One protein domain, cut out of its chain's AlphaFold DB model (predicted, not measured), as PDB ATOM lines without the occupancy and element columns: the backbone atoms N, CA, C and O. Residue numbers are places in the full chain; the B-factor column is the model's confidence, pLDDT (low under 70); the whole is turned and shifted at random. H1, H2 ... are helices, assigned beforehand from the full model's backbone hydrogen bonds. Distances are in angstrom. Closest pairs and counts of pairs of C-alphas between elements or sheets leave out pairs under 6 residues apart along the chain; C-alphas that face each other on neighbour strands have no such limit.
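AT A GLANCE: This is residues 2 to 52 of the 140 residues of an uncharacterized protein of Amycolatopsis alkalitolerans (UniProt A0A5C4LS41). One long helix, H2, makes the long side of an open, flat U; the loop of residues 16 to 23 makes the bend, and the short helix H1 lies across an empty gap from H2. The tail of residues 2 to 7 sticks out beyond H1, and residues 45 to 52 hook back at the far end of H2. The 51 printed residues hold two named helices, H1 then H2, and no named strand: all helix, only just loose and close to extended, with a radius of gyration of the C-alphas of 14.3 A and spans of 42 by 32 by 10 A.

IN THESE COORDINATES: H2, residues 24 to 44, is 30.5 A long, from C-alpha 24 at (-6.242, 37.700, 42.465) to C-alpha 44 at (4.419, 35.609, 13.952). H1, residues 8 to 15, begins with C-alpha 8 at (-4.689, 26.683, 22.308).

HOW THE PARTS SIT: H1 and H2 are apart, joined by a short link of 8 residues. Every O i to N i+4 pair in H1 is within hydrogen-bond range; in H2, 16 of 17.

THE WHOLE: The C-alphas of Pro 21 and Gly 48 are the two farthest apart, 42.5 A. The printed part has no cut. Residues 2 to 5 have pLDDT under 70.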
ATOM      1  N   ASP A   2      -3.305   9.495  14.933       42.69
ATOM      2  CA  ASP A   2      -3.966  10.797  15.028       42.69
ATOM      3  C   ASP A   2      -3.196  11.663  16.021       42.69
ATOM      4  O   ASP A   2      -3.216  11.434  17.230       42.69
ATOM      5  N   THR A   3      -2.461  12.640  15.501       47.59
ATOM      6  CA  THR A   3      -2.021  13.788  16.287       47.59
ATOM      7  C   THR A   3      -3.266  14.584  16.638       47.59
ATOM      8  O   THR A   3      -3.756  15.358  15.820       47.59
ATOM      9  N   PHE A   4      -3.799  14.368  17.841       50.75
ATOM     10  CA  PHE A   4      -4.731  15.307  18.454       50.75
ATOM     11  C   PHE A   4      -4.002  16.642  18.589       50.75
ATOM     12  O   PHE A   4      -3.174  16.823  19.481       50.75
ATOM     13  N   THR A   5      -4.246  17.555  17.655       60.25
ATOM     14  CA  THR A   5      -3.789  18.935  17.768       60.25
ATOM     15  C   THR A   5      -4.587  19.548  18.910       60.25
ATOM     16  O   THR A   5      -5.769  19.828  18.756       60.25
ATOM     17  N   THR A   6      -3.985  19.657  20.093       74.44
ATOM     18  CA  THR A   6      -4.617  20.363  21.207       74.44
ATOM     19  C   THR A   6      -4.772  21.824  20.805       74.44
ATOM     20  O   THR A   6      -3.775  22.491  20.515       74.44
ATOM     21  N   GLU A   7      -6.011  22.309  20.765       83.12
ATOM     22  CA  GLU A   7      -6.284  23.712  20.482       83.12
ATOM     23  C   GLU A   7      -5.731  24.578  21.618       83.12
ATOM     24  O   GLU A   7      -5.756  24.200  22.794       83.12
ATOM     25  N   LEU A   8      -5.229  25.773  21.292       80.50
ATOM     26  CA  LEU A   8      -4.689  26.683  22.308       80.50
ATOM     27  C   LEU A   8      -5.747  27.028  23.372       80.50
ATOM     28  O   LEU A   8      -5.402  27.201  24.539       80.50
ATOM     29  N   SER A   9      -7.027  27.083  22.990       79.31
ATOM     30  CA  SER A   9      -8.151  27.273  23.914       79.31
ATOM     31  C   SER A   9      -8.254  26.164  24.958       79.31
ATOM     32  O   SER A   9      -8.535  26.456  26.118       79.31
ATOM     33  N   ASP A  10      -7.973  24.917  24.581       81.94
ATOM     34  CA  ASP A  10      -8.045  23.769  25.486       81.94
ATOM     35  C   ASP A  10      -6.885  23.796  26.479       81.94
ATOM     36  O   ASP A  10      -7.072  23.551  27.671       81.94
ATOM     37  N   VAL A  11      -5.689  24.169  26.006       83.38
ATOM     38  CA  VAL A  11      -4.531  24.405  26.877       83.38
ATOM     39  C   VAL A  11      -4.850  25.526  27.863       83.38
ATOM     40  O   VAL A  11      -4.673  25.354  29.066       83.38
ATOM     41  N   LEU A  12      -5.365  26.660  27.384       79.56
ATOM     42  CA  LEU A  12      -5.727  27.786  28.246       79.56
ATOM     43  C   LEU A  12      -6.796  27.396  29.274       79.56
ATOM     44  O   LEU A  12      -6.641  27.739  30.442       79.56
ATOM     45  N   GLY A  13      -7.815  26.627  28.883       77.75
ATOM     46  CA  GLY A  13      -8.866  26.154  29.787       77.75
ATOM     47  C   GLY A  13      -8.364  25.245  30.916       77.75
ATOM     48  O   GLY A  13      -8.973  25.215  31.983       77.75
ATOM     49  N   GLN A  14      -7.237  24.548  30.726       80.94
ATOM     50  CA  GLN A  14      -6.606  23.735  31.775       80.94
ATOM     51  C   GLN A  14      -5.877  24.579  32.830       80.94
ATOM     52  O   GLN A  14      -5.866  24.207  34.001       80.94
ATOM     53  N   TYR A  15      -5.268  25.702  32.431       77.00
ATOM     54  CA  TYR A  15      -4.490  26.563  33.336       77.00
ATOM     55  C   TYR A  15      -5.299  27.734  33.906       77.00
ATOM     56  O   TYR A  15      -5.005  28.206  35.002       77.00
ATOM     57  N   VAL A  16      -6.307  28.203  33.171       78.75
ATOM     58  CA  VAL A  16      -7.177  29.330  33.528       78.75
ATOM     59  C   VAL A  16      -8.633  28.922  33.251       78.75
ATOM     60  O   VAL A  16      -9.215  29.332  32.243       78.75
ATOM     61  N   PRO A  17      -9.226  28.057  34.097       77.69
ATOM     62  CA  PRO A  17     -10.571  27.538  33.871       77.69
ATOM     63  C   PRO A  17     -11.601  28.667  33.875       77.69
ATOM     64  O   PRO A  17     -11.664  29.455  34.818       77.69
ATOM     65  N   TYR A  18     -12.430  28.714  32.832       79.81
ATOM     66  CA  TYR A  18     -13.425  29.771  32.624       79.81
ATOM     67  C   TYR A  18     -14.378  29.931  33.826       79.81
ATOM     68  O   TYR A  18     -14.537  31.038  34.345       79.81
ATOM     69  N   ASP A  19     -14.922  28.815  34.326       83.31
ATOM     70  CA  ASP A  19     -15.873  28.772  35.453       83.31
ATOM     71  C   ASP A  19     -15.209  28.607  36.835       83.31
ATOM     72  O   ASP A  19     -15.894  28.477  37.851       83.31
ATOM     73  N   GLY A  20     -13.876  28.533  36.895       73.94
ATOM     74  CA  GLY A  20     -13.163  28.226  38.133       73.94
ATOM     75  C   GLY A  20     -13.235  29.355  39.168       73.94
ATOM     76  O   GLY A  20     -13.522  30.504  38.827       73.94
ATOM     77  N   PRO A  21     -12.940  29.073  40.451       76.38
ATOM     78  CA  PRO A  21     -12.722  30.142  41.414       76.38
ATOM     79  C   PRO A  21     -11.533  30.997  40.954       76.38
ATOM     80  O   PRO A  21     -10.401  30.520  40.881       76.38
ATOM     81  N   HIS A  22     -11.794  32.267  40.648       84.75
ATOM     82  CA  HIS A  22     -10.768  33.217  40.221       84.75
ATOM     83  C   HIS A  22     -10.076  33.823  41.445       84.75
ATOM     84  O   HIS A  22     -10.713  34.500  42.253       84.75
ATOM     85  N   SER A  23      -8.771  33.581  41.595       87.81
ATOM     86  CA  SER A  23      -7.941  34.260  42.595       87.81
ATOM     87  C   SER A  23      -7.413  35.585  42.035       87.81
ATOM     88  O   SER A  23      -7.419  35.827  40.826       87.81
ATOM     89  N   ARG A  24      -6.910  36.465  42.907       88.81
ATOM     90  CA  ARG A  24      -6.242  37.700  42.465       88.81
ATOM     91  C   ARG A  24      -5.077  37.387  41.523       88.81
ATOM     92  O   ARG A  24      -4.893  38.064  40.515       88.81
ATOM     93  N   GLU A  25      -4.282  36.387  41.873       88.62
ATOM     94  CA  GLU A  25      -3.110  35.952  41.120       88.62
ATOM     95  C   GLU A  25      -3.516  35.407  39.750       88.62
ATOM     96  O   GLU A  25      -2.942  35.836  38.752       88.62
ATOM     97  N   THR A  26      -4.554  34.562  39.676       86.50
ATOM     98  CA  THR A  26      -5.008  33.997  38.393       86.50
ATOM     99  C   THR A  26      -5.534  35.077  37.448       86.50
ATOM    100  O   THR A  26      -5.238  35.041  36.255       86.50
ATOM    101  N   VAL A  27      -6.238  36.090  37.966       89.31
ATOM    102  CA  VAL A  27      -6.686  37.250  37.171       89.31
ATOM    103  C   VAL A  27      -5.496  38.075  36.664       89.31
ATOM    104  O   VAL A  27      -5.467  38.472  35.498       89.31
ATOM    105  N   LEU A  28      -4.490  38.322  37.511       89.62
ATOM    106  CA  LEU A  28      -3.285  39.057  37.110       89.62
ATOM    107  C   LEU A  28      -2.469  38.299  36.058       89.62
ATOM    108  O   LEU A  28      -1.961  38.915  35.119       89.62
ATOM    109  N   ASP A  29      -2.352  36.980  36.188       86.31
ATOM    110  CA  ASP A  29      -1.650  36.145  35.216       86.31
ATOM    111  C   ASP A  29      -2.402  36.071  33.884       86.31
ATOM    112  O   ASP A  29      -1.786  36.235  32.826       86.31
ATOM    113  N   ALA A  30      -3.735  35.964  33.907       88.44
ATOM    114  CA  ALA A  30      -4.560  36.076  32.704       88.44
ATOM    115  C   ALA A  30      -4.348  37.430  31.995       88.44
ATOM    116  O   ALA A  30      -4.099  37.467  30.789       88.44
ATOM    117  N   ALA A  31      -4.331  38.542  32.738       89.69
ATOM    118  CA  ALA A  31      -4.071  39.867  32.167       89.69
ATOM    119  C   ALA A  31      -2.663  39.983  31.546       89.69
ATOM    120  O   ALA A  31      -2.503  40.525  30.450       89.69
ATOM    121  N   ARG A  32      -1.629  39.431  32.198       88.31
ATOM    122  CA  ARG A  32      -0.254  39.390  31.655       88.31
ATOM    123  C   ARG A  32      -0.164  38.560  30.375       88.31
ATOM    124  O   ARG A  32       0.602  38.907  29.471       88.31
ATOM    125  N   SER A  33      -0.963  37.499  30.282       87.88
ATOM    126  CA  SER A  33      -1.009  36.602  29.124       87.88
ATOM    127  C   SER A  33      -1.411  37.336  27.845       87.88
ATOM    128  O   SER A  33      -0.856  37.048  26.787       87.88
ATOM    129  N   ILE A  34      -2.281  38.352  27.937       89.12
ATOM    130  CA  ILE A  34      -2.677  39.190  26.790       89.12
ATOM    131  C   ILE A  34      -1.443  39.828  26.135       89.12
ATOM    132  O   ILE A  34      -1.270  39.748  24.920       89.12
ATOM    133  N   SER A  35      -0.539  40.408  26.931       84.81
ATOM    134  CA  SER A  35       0.690  41.023  26.411       84.81
ATOM    135  C   SER A  35       1.611  39.995  25.743       84.81
ATOM    136  O   SER A  35       2.163  40.251  24.668       84.81
ATOM    137  N   ALA A  36       1.744  38.807  26.341       86.25
ATOM    138  CA  ALA A  36       2.542  37.723  25.775       86.25
ATOM    139  C   ALA A  36       1.976  37.229  24.433       86.25
ATOM    140  O   ALA A  36       2.747  37.025  23.491       86.25
ATOM    141  N   LEU A  37       0.649  37.101  24.327       89.62
ATOM    142  CA  LEU A  37      -0.048  36.717  23.099       89.62
ATOM    143  C   LEU A  37       0.110  37.772  22.003       89.62
ATOM    144  O   LEU A  37       0.471  37.425  20.883       89.62
ATOM    145  N   VAL A  38      -0.059  39.060  22.318       89.94
ATOM    146  CA  VAL A  38       0.173  40.149  21.351       89.94
ATOM    147  C   VAL A  38       1.616  40.129  20.845       89.94
ATOM    148  O   VAL A  38       1.853  40.233  19.642       89.94
ATOM    149  N   ARG A  39       2.597  39.932  21.735       88.88
ATOM    150  CA  ARG A  39       4.007  39.800  21.341       88.88
ATOM    151  C   ARG A  39       4.229  38.602  20.415       88.88
ATOM    152  O   ARG A  39       4.969  38.727  19.442       88.88
ATOM    153  N   TYR A  40       3.601  37.466  20.711       88.38
ATOM    154  CA  TYR A  40       3.657  36.283  19.857       88.38
ATOM    155  C   TYR A  40       3.062  36.567  18.475       88.38
ATOM    156  O   TYR A  40       3.736  36.311  17.481       88.38
ATOM    157  N   ILE A  41       1.860  37.152  18.409       88.38
ATOM    158  CA  ILE A  41       1.187  37.500  17.150       88.38
ATOM    159  C   ILE A  41       2.060  38.457  16.335       88.38
ATOM    160  O   ILE A  41       2.341  38.158  15.184       88.38
ATOM    161  N   ASN A  42       2.578  39.533  16.935       86.75
ATOM    162  CA  ASN A  42       3.456  40.488  16.247       86.75
ATOM    163  C   ASN A  42       4.722  39.833  15.675       86.75
ATOM    164  O   ASN A  42       5.148  40.153  14.568       86.75
ATOM    165  N   ASN A  43       5.341  38.914  16.420       85.12
ATOM    166  CA  ASN A  43       6.489  38.156  15.924       85.12
ATOM    167  C   ASN A  43       6.086  37.179  14.812       85.12
ATOM    168  O   ASN A  43       6.811  37.012  13.834       85.12
ATOM    169  N   ALA A  44       4.931  36.528  14.953       86.50
ATOM    170  CA  ALA A  44       4.419  35.609  13.952       86.50
ATOM    171  C   ALA A  44       4.105  36.342  12.645       86.50
ATOM    172  O   ALA A  44       4.375  35.785  11.590       86.50
ATOM    173  N   THR A  45       3.602  37.577  12.697       85.69
ATOM    174  CA  THR A  45       3.193  38.388  11.537       85.69
ATOM    175  C   THR A  45       4.272  39.345  11.023       85.69
ATOM    176  O   THR A  45       4.013  40.127  10.109       85.69
ATOM    177  N   SER A  46       5.490  39.295  11.572       86.94
ATOM    178  CA  SER A  46       6.581  40.186  11.171       86.94
ATOM    179  C   SER A  46       6.948  40.028   9.683       86.94
ATOM    180  O   SER A  46       6.890  38.903   9.170       86.94
ATOM    181  N   PRO A  47       7.421  41.091   9.001       82.25
ATOM    182  CA  PRO A  47       7.900  41.001   7.621       82.25
ATOM    183  C   PRO A  47       8.902  39.853   7.417       82.25
ATOM    184  O   PRO A  47       9.791  39.637   8.238       82.25
ATOM    185  N   GLY A  48       8.750  39.103   6.322       78.44
ATOM    186  CA  GLY A  48       9.570  37.919   6.031       78.44
ATOM    187  C   GLY A  48       9.033  36.602   6.611       78.44
ATOM    188  O   GLY A  48       9.619  35.550   6.365       78.44
ATOM    189  N   ARG A  49       7.909  36.625   7.341       79.19
ATOM    190  CA  ARG A  49       7.142  35.423   7.706       79.19
ATOM    191  C   ARG A  49       6.020  35.173   6.694       79.19
ATOM    192  O   ARG A  49       5.427  36.108   6.169       79.19
ATOM    193  N   THR A  50       5.705  33.903   6.446       77.00
ATOM    194  CA  THR A  50       4.638  33.462   5.522       77.00
ATOM    195  C   THR A  50       3.288  33.245   6.209       77.00
ATOM    196  O   THR A  50       2.318  32.853   5.570       77.00
ATOM    197  N   THR A  51       3.199  33.514   7.510       74.69
ATOM    198  CA  THR A  51       1.980  33.372   8.324       74.69
ATOM    199  C   THR A  51       0.817  34.215   7.800       74.69
ATOM    200  O   THR A  51      -0.325  33.781   7.887       74.69
ATOM    201  N   LEU A  52       1.095  35.376   7.199       74.19
ATOM    202  CA  LEU A  52       0.100  36.242   6.555       74.19
ATOM    203  C   LEU A  52       0.081  36.125   5.022       74.19
ATOM    204  O   LEU A  52      -0.493  36.982   4.358       74.19
TER     205      LEU A  52